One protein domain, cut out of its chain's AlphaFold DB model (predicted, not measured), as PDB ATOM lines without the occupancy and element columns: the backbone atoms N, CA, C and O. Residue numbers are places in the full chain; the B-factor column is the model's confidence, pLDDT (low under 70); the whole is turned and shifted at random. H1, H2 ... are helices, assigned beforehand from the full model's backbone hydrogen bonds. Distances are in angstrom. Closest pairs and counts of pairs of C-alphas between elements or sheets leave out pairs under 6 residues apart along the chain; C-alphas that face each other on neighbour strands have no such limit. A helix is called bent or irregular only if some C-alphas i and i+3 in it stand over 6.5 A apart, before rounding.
ATOM      1  N   GLU A  29      84.091 101.749 144.355       43.59
ATOM      2  CA  GLU A  29      83.912 101.608 142.916       43.59
ATOM      3  C   GLU A  29      84.487 102.820 142.176       43.59
ATOM      4  O   GLU A  29      85.453 102.657 141.449       43.59
ATOM      5  N   THR A  30      84.019 104.051 142.412       46.91
ATOM      6  CA  THR A  30      84.482 105.231 141.654       46.91
ATOM      7  C   THR A  30      85.982 105.493 141.813       46.91
ATOM      8  O   THR A  30      86.631 105.894 140.852       46.91
ATOM      9  N   PHE A  31      86.557 105.226 142.990       45.78
ATOM     10  CA  PHE A  31      87.998 105.390 143.225       45.78
ATOM     11  C   PHE A  31      88.833 104.339 142.481       45.78
ATOM     12  O   PHE A  31      89.790 104.692 141.790       45.78
ATOM     13  N   ARG A  32      88.440 103.056 142.554       49.72
ATOM     14  CA  ARG A  32      89.067 101.996 141.751       49.72
ATOM     15  C   ARG A  32      88.870 102.245 140.259       49.72
ATOM     16  O   ARG A  32      89.830 102.129 139.515       49.72
ATOM     17  N   PHE A  33      87.677 102.645 139.827       45.88
ATOM     18  CA  PHE A  33      87.373 102.951 138.430       45.88
ATOM     19  C   PHE A  33      88.241 104.090 137.893       45.88
ATOM     20  O   PHE A  33      88.812 103.940 136.821       45.88
ATOM     21  N   ASN A  34      88.416 105.190 138.631       48.16
ATOM     22  CA  ASN A  34      89.234 106.308 138.150       48.16
ATOM     23  C   ASN A  34      90.723 105.931 138.039       48.16
ATOM     24  O   ASN A  34      91.391 106.322 137.086       48.16
ATOM     25  N   ILE A  35      91.238 105.121 138.973       53.62
ATOM     26  CA  ILE A  35      92.613 104.604 138.909       53.62
ATOM     27  C   ILE A  35      92.763 103.612 137.752       53.62
ATOM     28  O   ILE A  35      93.669 103.766 136.938       53.62
ATOM     29  N   THR A  36      91.863 102.635 137.628       52.12
ATOM     30  CA  THR A  36      91.914 101.619 136.570       52.12
ATOM     31  C   THR A  36      91.762 102.242 135.185       52.12
ATOM     32  O   THR A  36      92.519 101.883 134.292       52.12
ATOM     33  N   VAL A  37      90.852 103.206 134.998       56.06
ATOM     34  CA  VAL A  37      90.666 103.921 133.722       56.06
ATOM     35  C   VAL A  37      91.885 104.781 133.383       56.06
ATOM     36  O   VAL A  37      92.298 104.819 132.229       56.06
ATOM     37  N   ASN A  38      92.512 105.430 134.368       56.88
ATOM     38  CA  ASN A  38      93.743 106.188 134.136       56.88
ATOM     39  C   ASN A  38      94.919 105.256 133.781       56.88
ATOM     40  O   ASN A  38      95.653 105.519 132.833       56.88
ATOM     41  N   MET A  39      95.048 104.106 134.452       55.34
ATOM     42  CA  MET A  39      96.095 103.119 134.158       55.34
ATOM     43  C   MET A  39      95.901 102.426 132.800       55.34
ATOM     44  O   MET A  39      96.876 102.266 132.068       55.34
ATOM     45  N   THR A  40      94.677 102.056 132.408       63.31
ATOM     46  CA  THR A  40      94.415 101.459 131.084       63.31
ATOM     47  C   THR A  40      94.547 102.480 129.956       63.31
ATOM     48  O   THR A  40      95.077 102.143 128.897       63.31
ATOM     49  N   ASN A  41      94.149 103.736 130.181       62.75
ATOM     50  CA  ASN A  41      94.358 104.816 129.219       62.75
ATOM     51  C   ASN A  41      95.858 105.128 129.056       62.75
ATOM     52  O   ASN A  41      96.339 105.213 127.932       62.75
ATOM     53  N   MET A  42      96.633 105.162 130.145       66.00
ATOM     54  CA  MET A  42      98.088 105.355 130.089       66.00
ATOM     55  C   MET A  42      98.804 104.209 129.354       66.00
ATOM     56  O   MET A  42      99.666 104.467 128.514       66.00
ATOM     57  N   MET A  43      98.412 102.951 129.590       72.00
ATOM     58  CA  MET A  43      98.961 101.795 128.862       72.00
ATOM     59  C   MET A  43      98.567 101.801 127.373       72.00
ATOM     60  O   MET A  43      99.396 101.502 126.515       72.00
ATOM     61  N   SER A  44      97.334 102.205 127.047       74.00
ATOM     62  CA  SER A  44      96.843 102.342 125.666       74.00
ATOM     63  C   SER A  44      97.555 103.462 124.901       74.00
ATOM     64  O   SER A  44      97.977 103.256 123.762       74.00
ATOM     65  N   ILE A  45      97.746 104.628 125.530       78.00
ATOM     66  CA  ILE A  45      98.496 105.752 124.952       78.00
ATOM     67  C   ILE A  45      99.940 105.322 124.682       78.00
ATOM     68  O   ILE A  45     100.414 105.514 123.567       78.00
ATOM     69  N   THR A  46     100.593 104.668 125.649       80.81
ATOM     70  CA  THR A  46     101.986 104.205 125.518       80.81
ATOM     71  C   THR A  46     102.144 103.195 124.376       80.81
ATOM     72  O   THR A  46     103.049 103.323 123.549       80.81
ATOM     73  N   LEU A  47     101.226 102.228 124.262       83.94
ATOM     74  CA  LEU A  47     101.231 101.243 123.178       83.94
ATOM     75  C   LEU A  47     101.014 101.895 121.802       83.94
ATOM     76  O   LEU A  47     101.724 101.574 120.850       83.94
ATOM     77  N   ARG A  48     100.073 102.846 121.698       85.00
ATOM     78  CA  ARG A  48      99.827 103.605 120.460       85.00
ATOM     79  C   ARG A  48     101.038 104.444 120.063       85.00
ATOM     80  O   ARG A  48     101.414 104.428 118.897       85.00
ATOM     81  N   THR A  49     101.678 105.125 121.015       81.56
ATOM     82  CA  THR A  49     102.890 105.911 120.738       81.56
ATOM     83  C   THR A  49     104.049 105.037 120.271       81.56
ATOM     84  O   THR A  49     104.718 105.403 119.310       81.56
ATOM     85  N   LEU A  50     104.255 103.861 120.872       85.62
ATOM     86  CA  LEU A  50     105.313 102.935 120.453       85.62
ATOM     87  C   LEU A  50     105.050 102.353 119.059       85.62
ATOM     88  O   LEU A  50     105.971 102.279 118.247       85.62
ATOM     89  N   LEU A  51     103.795 102.010 118.751       85.50
ATOM     90  CA  LEU A  51     103.403 101.558 117.415       85.50
ATOM     91  C   LEU A  51     103.623 102.657 116.365       85.50
ATOM     92  O   LEU A  51     104.179 102.387 115.305       85.50
ATOM     93  N   CYS A  52     103.249 103.905 116.670       82.69
ATOM     94  CA  CYS A  52     103.506 105.050 115.795       82.69
ATOM     95  C   CYS A  52     105.007 105.264 115.548       82.69
ATOM     96  O   CYS A  52     105.400 105.458 114.402       82.69
ATOM     97  N   ILE A  53     105.846 105.200 116.588       82.94
ATOM     98  CA  ILE A  53     107.304 105.355 116.453       82.94
ATOM     99  C   ILE A  53     107.884 104.242 115.572       82.94
ATOM    100  O   ILE A  53     108.646 104.537 114.655       82.94
ATOM    101  N   ALA A  54     107.476 102.985 115.779       82.12
ATOM    102  CA  ALA A  54     107.922 101.864 114.952       82.12
ATOM    103  C   ALA A  54     107.540 102.044 113.471       82.12
ATOM    104  O   ALA A  54     108.376 101.848 112.594       82.12
ATOM    105  N   LEU A  55     106.309 102.488 113.184       78.75
ATOM    106  CA  LEU A  55     105.855 102.752 111.813       78.75
ATOM    107  C   LEU A  55     106.632 103.898 111.146       78.75
ATOM    108  O   LEU A  55     106.975 103.793 109.971       78.75
ATOM    109  N   ILE A  56     106.948 104.964 111.890       79.69
ATOM    110  CA  ILE A  56     107.752 106.090 111.387       79.69
ATOM    111  C   ILE A  56     109.197 105.641 111.109       79.69
ATOM    112  O   ILE A  56     109.744 105.973 110.059       79.69
ATOM    113  N   CYS A  57     109.802 104.841 111.996       71.38
ATOM    114  CA  CYS A  57     111.154 104.304 111.811       71.38
ATOM    115  C   CYS A  57     111.257 103.318 110.638       71.38
ATOM    116  O   CYS A  57     112.294 103.267 109.985       71.38
ATOM    117  N   CYS A  58     110.200 102.558 110.339       66.06
ATOM    118  CA  CYS A  58     110.179 101.642 109.196       66.06
ATOM    119  C   CYS A  58     109.939 102.340 107.844       66.06
ATOM    120  O   CYS A  58     110.198 101.734 106.807       66.06
ATOM    121  N   ALA A  59     109.450 103.586 107.837       62.34
ATOM    122  CA  ALA A  59     109.144 104.340 106.618       62.34
ATOM    123  C   ALA A  59     110.248 105.327 106.188       62.34
ATOM    124  O   ALA A  59     110.159 105.889 105.097       62.34
ATOM    125  N   LEU A  60     111.291 105.539 107.003       53.81
ATOM    126  CA  LEU A  60     112.450 106.354 106.628       53.81
ATOM    127  C   LEU A  60     113.647 105.459 106.273       53.81
ATOM    128  O   LEU A  60     114.228 104.847 107.172       53.81
ATOM    129  N   PRO A  61     114.098 105.413 105.004       55.94
ATOM    130  CA  PRO A  61     115.446 104.956 104.707       55.94
ATOM    131  C   PRO A  61     116.418 106.013 105.247       55.94
ATOM    132  O   PRO A  61     116.679 107.031 104.608       55.94
ATOM    133  N   HIS A  62     116.911 105.817 106.468       44.53
ATOM    134  CA  HIS A  62     117.943 106.671 107.041       44.53
ATOM    135  C   HIS A  62     119.285 106.309 106.390       44.53
ATOM    136  O   HIS A  62     119.891 105.293 106.729       44.53
ATOM    137  N   GLN A  63     119.742 107.135 105.447       43.97
ATOM    138  CA  GLN A  63     121.137 107.151 105.005       43.97
ATOM    139  C   GLN A  63     122.006 107.533 106.213       43.97
ATOM    140  O   GLN A  63     122.153 108.707 106.543       43.97
ATOM    141  N   ILE A  64     122.531 106.533 106.927       57.19
ATOM    142  CA  ILE A  64     123.632 106.722 107.877       57.19
ATOM    143  C   ILE A  64     124.908 106.777 107.032       57.19
ATOM    144  O   ILE A  64     125.572 105.762 106.838       57.19
ATOM    145  N   GLU A  65     125.239 107.948 106.485       46.91
ATOM    146  CA  GLU A  65     126.599 108.190 106.008       46.91
ATOM    147  C   GLU A  65     127.493 108.332 107.242       46.91
ATOM    148  O   GLU A  65     127.293 109.193 108.100       46.91
ATOM    149  N   GLY A  66     128.417 107.384 107.380       53.56
ATOM    150  CA  GLY A  66     129.327 107.302 108.504       53.56
ATOM    151  C   GLY A  66     130.243 108.517 108.565       53.56
ATOM    152  O   GLY A  66     131.051 108.749 107.672       53.56
ATOM    153  N   THR A  67     130.193 109.229 109.683       45.72
ATOM    154  CA  THR A  67     131.327 110.018 110.157       45.72
ATOM    155  C   THR A  67     131.810 109.404 111.454       45.72
ATOM    156  O   THR A  67     131.129 109.438 112.478       45.72
ATOM    157  N   SER A  68     132.993 108.801 111.367       50.22
ATOM    158  CA  SER A  68     133.791 108.309 112.480       50.22
ATOM    159  C   SER A  68     133.963 109.395 113.542       50.22
ATOM    160  O   SER A  68     134.606 110.414 113.289       50.22
ATOM    161  N   ILE A  69     133.453 109.151 114.744       54.81
ATOM    162  CA  ILE A  69     133.923 109.817 115.957       54.81
ATOM    163  C   ILE A  69     134.416 108.696 116.861       54.81
ATOM    164  O   ILE A  69     133.653 107.807 117.237       54.81
ATOM    165  N   GLY A  70     135.728 108.699 117.083       46.66
ATOM    166  CA  GLY A  70     136.427 107.717 117.892       46.66
ATOM    167  C   GLY A  70     135.973 107.702 119.348       46.66
ATOM    168  O   GLY A  70     135.414 108.667 119.863       46.66
ATOM    169  N   ASP A  71     136.233 106.555 119.964       50.00
ATOM    170  CA  ASP A  71     136.448 106.310 121.389       50.00
ATOM    171  C   ASP A  71     135.983 107.387 122.380       50.00
ATOM    172  O   ASP A  71     136.743 108.244 122.826       50.00
ATOM    173  N   ALA A  72     134.753 107.223 122.857       50.06
ATOM    174  CA  ALA A  72     134.453 107.383 124.273       50.06
ATOM    175  C   ALA A  72     133.294 106.451 124.628       50.06
ATOM    176  O   ALA A  72     132.119 106.752 124.422       50.06
ATOM    177  N   LEU A  73     133.652 105.295 125.183       52.00
ATOM    178  CA  LEU A  73     132.779 104.480 126.009       52.00
ATOM    179  C   LEU A  73     132.202 105.367 127.122       52.00
ATOM    180  O   LEU A  73     132.832 105.587 128.153       52.00
ATOM    181  N   GLN A  74     130.986 105.860 126.929       45.19
ATOM    182  CA  GLN A  74     130.077 106.083 128.038       45.19
ATOM    183  C   GLN A  74     128.897 105.161 127.820       45.19
ATOM    184  O   GLN A  74     127.967 105.441 127.068       45.19
ATOM    185  N   THR A  75     128.986 104.021 128.497       47.06
ATOM    186  CA  THR A  75     127.852 103.259 128.995       47.06
ATOM    187  C   THR A  75     126.863 104.248 129.607       47.06
ATOM    188  O   THR A  75     126.958 104.588 130.784       47.06
ATOM    189  N   VAL A  76     125.926 104.758 128.806       48.06
ATOM    190  CA  VAL A  76     124.714 105.360 129.344       48.06
ATOM    191  C   VAL A  76     123.925 104.169 129.836       48.06
ATOM    192  O   VAL A  76     123.199 103.514 129.090       48.06
ATOM    193  N   THR A  77     124.216 103.823 131.086       42.34
ATOM    194  CA  THR A  77     123.485 102.882 131.908       42.34
ATOM    195  C   THR A  77     122.022 103.074 131.579       42.34
ATOM    196  O   THR A  77     121.485 104.168 131.771       42.34
ATOM    197  N   GLY A  78     121.412 102.036 131.007       47.16
ATOM    198  CA  GLY A  78     119.978 101.992 130.842       47.16
ATOM    199  C   GLY A  78     119.386 102.359 132.188       47.16
ATOM    200  O   GLY A  78     119.522 101.612 133.155       47.16
ATOM    201  N   ALA A  79     118.793 103.546 132.263       47.25
ATOM    202  CA  ALA A  79     117.900 103.902 133.338       47.25
ATOM    203  C   ALA A  79     116.654 103.045 133.120       47.25
ATOM    204  O   ALA A  79     115.620 103.510 132.641       47.25
ATOM    205  N   THR A  80     116.773 101.754 133.428       39.12
ATOM    206  CA  THR A  80     115.648 100.979 133.901       39.12
ATOM    207  C   THR A  80     115.150 101.751 135.109       39.12
ATOM    208  O   THR A  80     115.747 101.745 136.184       39.12
ATOM    209  N   ALA A  81     114.086 102.522 134.893       51.38
ATOM    210  CA  ALA A  81     113.252 103.054 135.951       51.38
ATOM    211  C   ALA A  81     112.565 101.859 136.623       51.38
ATOM    212  O   ALA A  81     111.367 101.630 136.484       51.38
ATOM    213  N   GLU A  82     113.366 101.059 137.320       47.50
ATOM    214  CA  GLU A  82     112.909 100.162 138.355       47.50
ATOM    215  C   GLU A  82     112.167 101.058 139.354       47.50
ATOM    216  O   GLU A  82     112.746 102.042 139.833       47.50
ATOM    217  N   PRO A  83     110.895 100.782 139.685       49.94
ATOM    218  CA  PRO A  83     110.209 101.460 140.767       49.94
ATOM    219  C   PRO A  83     110.808 100.937 142.074       49.94
ATOM    220  O   PRO A  83     110.182 100.182 142.819       49.94
ATOM    221  N   THR A  84     112.054 101.316 142.353       46.66
ATOM    222  CA  THR A  84     112.671 101.124 143.653       46.66
ATOM    223  C   THR A  84     111.865 101.996 144.597       46.66
ATOM    224  O   THR A  84     111.990 103.220 144.645       46.66
ATOM    225  N   THR A  85     110.938 101.336 145.292       57.91
ATOM    226  CA  THR A  85     110.261 101.842 146.478       57.91
ATOM    227  C   THR A  85     111.360 102.048 147.511       57.91
ATOM    228  O   THR A  85     111.587 101.202 148.362       57.91
ATOM    229  N   ASP A  86     112.117 103.126 147.352       62.69
ATOM    230  CA  ASP A  86     113.172 103.517 148.259       62.69
ATOM    231  C   ASP A  86     112.477 104.020 149.538       62.69
ATOM    232  O   ASP A  86     111.788 105.053 149.513       62.69
ATOM    233  N   PRO A  87     112.570 103.277 150.655       60.88
ATOM    234  CA  PRO A  87     111.889 103.650 151.891       60.88
ATOM    235  C   PRO A  87     112.413 104.984 152.453       60.88
ATOM    236  O   PRO A  87     111.705 105.653 153.208       60.88
ATOM    237  N   PHE A  88     113.608 105.418 152.042       60.06
ATOM    238  CA  PHE A  88     114.184 106.713 152.391       60.06
ATOM    239  C   PHE A  88     113.486 107.877 151.666       60.06
ATOM    240  O   PHE A  88     113.165 108.885 152.305       60.06
ATOM    241  N   ARG A  89     113.136 107.742 150.378       62.25
ATOM    242  CA  ARG A  89     112.310 108.732 149.653       62.25
ATOM    243  C   ARG A  89     110.950 108.891 150.311       62.25
ATOM    244  O   ARG A  89     110.458 110.013 150.433       62.25
ATOM    245  N   PHE A  90     110.361 107.792 150.767       60.72
ATOM    246  CA  PHE A  90     109.076 107.812 151.453       60.72
ATOM    247  C   PHE A  90     109.116 108.622 152.761       60.72
ATOM    248  O   PHE A  90     108.234 109.449 153.014       60.72
ATOM    249  N   LEU A  91     110.181 108.445 153.551       62.06
ATOM    250  CA  LEU A  91     110.420 109.195 154.788       62.06
ATOM    251  C   LEU A  91     110.652 110.695 154.540       62.06
ATOM    252  O   LEU A  91     110.180 111.517 155.323       62.06
ATOM    253  N   LEU A  92     111.306 111.060 153.434       69.56
ATOM    254  CA  LEU A  92     111.504 112.460 153.034       69.56
ATOM    255  C   LEU A  92     110.210 113.114 152.524       69.56
ATOM    256  O   LEU A  92     109.932 114.279 152.811       69.56
ATOM    257  N   LEU A  93     109.392 112.370 151.775       74.06
ATOM    258  CA  LEU A  93     108.157 112.880 151.173       74.06
ATOM    259  C   LEU A  93     107.056 113.135 152.208       74.06
ATOM    260  O   LEU A  93     106.288 114.081 152.026       74.06
ATOM    261  N   CYS A  94     106.988 112.326 153.267       86.38
ATOM    262  CA  CYS A  94     106.014 112.419 154.358       86.38
ATOM    263  C   CYS A  94     106.702 112.419 155.731       86.38
ATOM    264  O   CYS A  94     106.402 111.604 156.609       86.38
ATOM    265  N   ALA A  95     107.616 113.371 155.924       85.06
ATOM    266  CA  ALA A  95     108.324 113.540 157.185       85.06
ATOM    267  C   ALA A  95     107.350 113.684 158.381       85.06
ATOM    268  O   ALA A  95     106.275 114.296 158.238       85.06
ATOM    269  N   PRO A  96     107.689 113.116 159.558       81.75
ATOM    270  CA  PRO A  96     106.908 113.287 160.784       81.75
ATOM    271  C   PRO A  96     106.686 114.771 161.100       81.75
ATOM    272  O   PRO A  96     107.587 115.586 160.939       81.75
ATOM    273  N   GLY A  97     105.468 115.126 161.516       80.81
ATOM    274  CA  GLY A  97     105.094 116.509 161.846       80.81
ATOM    275  C   GLY A  97     104.733 117.404 160.654       80.81
ATOM    276  O   GLY A  97     104.253 118.515 160.863       80.81
ATOM    277  N   SER A  98     104.893 116.942 159.408       88.88
ATOM    278  CA  SER A  98     104.484 117.725 158.235       88.88
ATOM    279  C   SER A  98     102.958 117.779 158.059       88.88
ATOM    280  O   SER A  98     102.250 116.793 158.274       88.88
ATOM    281  N   GLU A  99     102.436 118.918 157.582       90.25
ATOM    282  CA  GLU A  99     101.014 119.074 157.214       90.25
ATOM    283  C   GLU A  99     100.579 117.985 156.223       90.25
ATOM    284  O   GLU A  99      99.525 117.369 156.367       90.25
ATOM    285  N   ARG A 100     101.451 117.683 155.256       90.12
ATOM    286  CA  ARG A 100     101.242 116.639 154.254       90.12
ATOM    287  C   ARG A 100     100.990 115.274 154.888       90.12
ATOM    288  O   ARG A 100     100.035 114.603 154.503       90.12
ATOM    289  N   ARG A 101     101.816 114.873 155.859       92.56
ATOM    290  CA  ARG A 101     101.633 113.616 156.590       92.56
ATOM    291  C   ARG A 101     100.289 113.599 157.310       92.56
ATOM    292  O   ARG A 101      99.548 112.635 157.158       92.56
ATOM    293  N   ASN A 102      99.929 114.689 157.987       92.94
ATOM    294  CA  ASN A 102      98.641 114.801 158.676       92.94
ATOM    295  C   ASN A 102      97.455 114.635 157.711       92.94
ATOM    296  O   ASN A 102      96.498 113.929 158.031       92.94
ATOM    297  N   THR A 103      97.505 115.248 156.522       93.25
ATOM    298  CA  THR A 103      96.482 115.057 155.480       93.25
ATOM    299  C   THR A 103      96.424 113.601 155.021       93.25
ATOM    300  O   THR A 103      95.338 113.022 154.975       93.25
ATOM    301  N   CYS A 104      97.567 112.987 154.711       93.38
ATOM    302  CA  CYS A 104      97.615 111.617 154.201       93.38
ATOM    303  C   CYS A 104      97.177 110.579 155.248       93.38
ATOM    304  O   CYS A 104      96.438 109.652 154.911       93.38
ATOM    305  N   GLU A 105      97.560 110.744 156.518       93.50
ATOM    306  CA  GLU A 105      97.114 109.888 157.627       93.50
ATOM    307  C   GLU A 105      95.597 110.000 157.837       93.50
ATOM    308  O   GLU A 105      94.903 108.982 157.906       93.50
ATOM    309  N   LYS A 106      95.055 111.227 157.873       93.88
ATOM    310  CA  LYS A 106      93.604 111.461 157.982       93.88
ATOM    311  C   LYS A 106      92.850 110.836 156.813       93.88
ATOM    312  O   LYS A 106      91.879 110.118 157.035       93.88
ATOM    313  N   CYS A 107      93.317 111.072 155.591       93.81
ATOM    314  CA  CYS A 107      92.696 110.556 154.375       93.81
ATOM    315  C   CYS A 107      92.636 109.023 154.399       93.81
ATOM    316  O   CYS A 107      91.557 108.452 154.282       93.81
ATOM    317  N   THR A 108      93.760 108.365 154.697       94.38
ATOM    318  CA  THR A 108      93.858 106.897 154.822       94.38
ATOM    319  C   THR A 108      92.926 106.344 155.897       94.38
ATOM    320  O   THR A 108      92.286 105.309 155.710       94.38
ATOM    321  N   LYS A 109      92.804 107.045 157.030       93.56
ATOM    322  CA  LYS A 109      91.918 106.642 158.129       93.56
ATOM    323  C   LYS A 109      90.440 106.692 157.736       93.56
ATOM    324  O   LYS A 109      89.669 105.829 158.161       93.56
ATOM    325  N   VAL A 110      90.042 107.687 156.943       92.81
ATOM    326  CA  VAL A 110      88.654 107.845 156.479       92.81
ATOM    327  C   VAL A 110      88.345 106.879 155.332       92.81
ATOM    328  O   VAL A 110      87.311 106.212 155.375       92.81
ATOM    329  N   THR A 111      89.238 106.746 154.345       89.19
ATOM    330  CA  THR A 111      89.043 105.847 153.191       89.19
ATOM    331  C   THR A 111      89.165 104.372 153.560       89.19
ATOM    332  O   THR A 111      88.537 103.525 152.923       89.19
ATOM    333  N   ARG A 112      89.933 104.065 154.617       92.00
ATOM    334  CA  ARG A 112      90.272 102.705 155.071       92.00
ATOM    335  C   ARG A 112      90.989 101.870 154.009       92.00
ATOM    336  O   ARG A 112      90.900 100.644 154.032       92.00
ATOM    337  N   ASP A 113      91.681 102.525 153.084       86.88
ATOM    338  CA  ASP A 113      92.503 101.866 152.076       86.88
ATOM    339  C   ASP A 113      93.991 102.014 152.443       86.88
ATOM    340  O   ASP A 113      94.488 103.142 152.476       86.88
ATOM    341  N   PRO A 114      94.719 100.911 152.705       86.56
ATOM    342  CA  PRO A 114      96.127 100.964 153.103       86.56
ATOM    343  C   PRO A 114      97.032 101.605 152.039       86.56
ATOM    344  O   PRO A 114      98.063 102.183 152.386       86.56
ATOM    345  N   ASN A 115      96.640 101.573 150.761       87.88
ATOM    346  CA  ASN A 115      97.429 102.161 149.677       87.88
ATOM    347  C   ASN A 115      97.260 103.684 149.573       87.88
ATOM    348  O   ASN A 115      98.114 104.357 148.990       87.88
ATOM    349  N   THR A 116      96.203 104.250 150.169       91.00
ATOM    350  CA  THR A 116      95.938 105.697 150.138       91.00
ATOM    351  C   THR A 116      97.095 106.489 150.749       91.00
ATOM    352  O   THR A 116      97.473 107.527 150.203       91.00
ATOM    353  N   TYR A 117      97.713 105.996 151.829       91.38
ATOM    354  CA  TYR A 117      98.820 106.697 152.486       91.38
ATOM    355  C   TYR A 117     100.030 106.816 151.556       91.38
ATOM    356  O   TYR A 117     100.541 107.918 151.346       91.38
ATOM    357  N   LYS A 118     100.425 105.695 150.930       90.62
ATOM    358  CA  LYS A 118     101.550 105.649 149.989       90.62
ATOM    359  C   LYS A 118     101.327 106.600 148.815       90.62
ATOM    360  O   LYS A 118     102.135 107.501 148.583       90.62
ATOM    361  N   MET A 119     100.179 106.465 148.154       90.06
ATOM    362  CA  MET A 119      99.827 107.284 146.993       90.06
ATOM    363  C   MET A 119      99.696 108.774 147.335       90.06
ATOM    364  O   MET A 119     100.087 109.630 146.544       90.06
ATOM    365  N   CYS A 120      99.194 109.121 148.522       92.44
ATOM    366  CA  CYS A 120      99.101 110.513 148.966       92.44
ATOM    367  C   CYS A 120     100.484 111.143 149.226       92.44
ATOM    368  O   CYS A 120     100.732 112.302 148.856       92.44
ATOM    369  N   CYS A 121     101.403 110.379 149.821       91.56
ATOM    370  CA  CYS A 121     102.768 110.824 150.089       91.56
ATOM    371  C   CYS A 121     103.575 111.015 148.805       91.56
ATOM    372  O   CYS A 121     104.184 112.072 148.628       91.56
ATOM    373  N   GLU A 122     103.485 110.074 147.870       90.38
ATOM    374  CA  GLU A 122     104.102 110.163 146.538       90.38
ATOM    375  C   GLU A 122     103.362 111.141 145.604       90.38
ATOM    376  O   GLU A 122     103.890 111.543 144.573       90.38
ATOM    377  N   ASN A 123     102.163 111.592 145.994       90.25
ATOM    378  CA  ASN A 123     101.235 112.352 145.150       90.25
ATOM    379  C   ASN A 123     100.927 111.658 143.812       90.25
ATOM    380  O   ASN A 123     100.682 112.314 142.796       90.25
ATOM    381  N   THR A 124     100.914 110.330 143.825       89.25
ATOM    382  CA  THR A 124     100.577 109.497 142.674       89.25
ATOM    383  C   THR A 124      99.184 109.872 142.188       89.25
ATOM    384  O   THR A 124      98.255 109.985 142.989       89.25
ATOM    385  N   SER A 125      99.040 110.143 140.890       89.25
ATOM    386  CA  SER A 125      97.760 110.507 140.260       89.25
ATOM    387  C   SER A 125      97.037 111.705 140.901       89.25
ATOM    388  O   SER A 125      95.815 111.814 140.819       89.25
ATOM    389  N   GLY A 126      97.763 112.606 141.575       89.69
ATOM    390  CA  GLY A 126      97.167 113.772 142.237       89.69
ATOM    391  C   GLY A 126      96.351 113.443 143.494       89.69
ATOM    392  O   GLY A 126      95.577 114.288 143.957       89.69
ATOM    393  N   VAL A 127      96.534 112.250 144.080       93.12
ATOM    394  CA  VAL A 127      95.789 111.776 145.264       93.12
ATOM    395  C   VAL A 127      95.891 112.743 146.442       93.12
ATOM    396  O   VAL A 127      94.935 112.888 147.199       93.12
ATOM    397  N   ARG A 128      96.995 113.485 146.587       92.88
ATOM    398  CA  ARG A 128      97.126 114.474 147.666       92.88
ATOM    399  C   ARG A 128      96.105 115.606 147.549       92.88
ATOM    400  O   ARG A 128      95.530 116.013 148.555       92.88
ATOM    401  N   ARG A 129      95.882 116.116 146.331       92.94
ATOM    402  CA  ARG A 129      94.878 117.161 146.075       92.94
ATOM    403  C   ARG A 129      93.481 116.614 146.338       92.94
ATOM    404  O   ARG A 129      92.711 117.260 147.038       92.94
ATOM    405  N   TRP A 130      93.207 115.410 145.847       93.94
ATOM    406  CA  TRP A 130      91.945 114.724 146.103       93.94
ATOM    407  C   TRP A 130      91.684 114.546 147.605       93.94
ATOM    408  O   TRP A 130      90.607 114.897 148.068       93.94
ATOM    409  N   CYS A 131      92.677 114.100 148.379       94.56
ATOM    410  CA  CYS A 131      92.555 113.943 149.828       94.56
ATOM    411  C   CYS A 131      92.188 115.253 150.535       94.56
ATOM    412  O   CYS A 131      91.400 115.214 151.471       94.56
ATOM    413  N   ARG A 132      92.720 116.405 150.102       93.31
ATOM    414  CA  ARG A 132      92.322 117.710 150.663       93.31
ATOM    415  C   ARG A 132      90.845 117.991 150.395       93.31
ATOM    416  O   ARG A 132      90.075 118.114 151.335       93.31
ATOM    417  N   THR A 133      90.432 117.951 149.129       92.56
ATOM    418  CA  THR A 133      89.031 118.183 148.737       92.56
ATOM    419  C   THR A 133      88.064 117.205 149.404       92.56
ATOM    420  O   THR A 133      86.967 117.585 149.794       92.56
ATOM    421  N   PHE A 134      88.470 115.945 149.540       90.88
ATOM    422  CA  PHE A 134      87.664 114.905 150.154       90.88
ATOM    423  C   PHE A 134      87.489 115.113 151.665       90.88
ATOM    424  O   PHE A 134      86.392 114.926 152.183       90.88
ATOM    425  N   LEU A 135      88.553 115.511 152.369       91.50
ATOM    426  CA  LEU A 135      88.493 115.794 153.804       91.50
ATOM    427  C   LEU A 135      87.727 117.084 154.120       91.50
ATOM    428  O   LEU A 135      87.098 117.156 155.171       91.50
ATOM    429  N   ASP A 136      87.757 118.060 153.212       91.44
ATOM    430  CA  ASP A 136      87.039 119.333 153.345       91.44
ATOM    431  C   ASP A 136      85.572 119.244 152.880       91.44
ATOM    432  O   ASP A 136      84.830 120.223 152.956       91.44
ATOM    433  N   TYR A 137      85.125 118.085 152.385       86.81
ATOM    434  CA  TYR A 137      83.775 117.925 151.857       86.81
ATOM    435  C   TYR A 137      82.719 118.000 152.970       86.81
ATOM    436  O   TYR A 137      82.541 117.068 153.757       86.81
TER     437      TYR A 137
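Overview. This is residues 29 to 137 of the 147 residues of an uncharacterized protein of Araneus ventricosus (UniProt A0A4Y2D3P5). One long helix, H1, and the long stretch that returns from its far end, residues 60 to 86, form a wide open loop beside a small cluster of short helices. In the cluster H3, H4 and H5 pack together, with H2 on H4, while residues 40 to 88, of which 40 to 59 belong to H1 and 87 to 88 to H2, stand free of it. The printed part has 109 residues with five named helices, H1 to H5 in chain order, and no named strand; its class is all helix, and the helices that touch are mostly crossed. The whole is extended, with a radius of gyration of the C-alphas of 21.6 A, and spans 63 by 33 by 18 A.

Arrangement. H1, residues 29 to 59, touches no helix. It is close to but not clearly touching H5, residues 124 to 135, where the closest C-alphas, of Ile 35 and Ser 125, are 7.9 A apart, at a shallow tilt of 24 degrees, opposite ways. H2, residues 87 to 93, touches H4, residues 114 to 122, the hub with three helices touching it; the closest C-alphas, of Leu 93 and Cys 121, are 5.9 A apart, at a steep tilt of 63 degrees. H2 is apart from H3, residues 99 to 111, but only just, their closest C-alphas being 8.5 A apart. H3 and H4 form a helical hairpin at a shallow tilt of 26 degrees, opposite ways, the closest C-alphas, of Thr 108 and Thr 116, being 5.3 A apart. H3 touches H5 with residues 103 to 107 alone, about perpendicular at 79 degrees, the closest C-alphas, of Cys 107 and Cys 131, being 5.7 A apart. H4 and H5 touch with Cys 120 and Arg 128 as closest C-alphas, 4.6 A apart, only just about perpendicular at 72 degrees. Every O i to N i+4 pair is within hydrogen-bond range in H1, H2 and H3, against 4 of 5 in H4 and 6 of 8 in H5.

Along the chain. H1 begins at C-alpha 29 (83.912, 101.608, 142.916), ends at C-alpha 59 (109.144, 104.340, 106.618) and is 44.3 A long. H2 is 10.0 A long, H3 18.3 A and H4 13.8 A. H5, 17.6 A long, ends at C-alpha 135 (88.493, 115.794, 153.804) and is irregular: C-alphas 125 and 128 are 8.4 A apart.

Size, cuts and confidence. The two C-alphas farthest apart are those of Ser 68 and Tyr 137, at 64.4 A. The printed part has no cut. The link from H1 to H2, 27 residues, is long; the other links are tight. The mean pLDDT of the printed part is 72.1, and residues 29 to 42 and 58 to 92 are under 70.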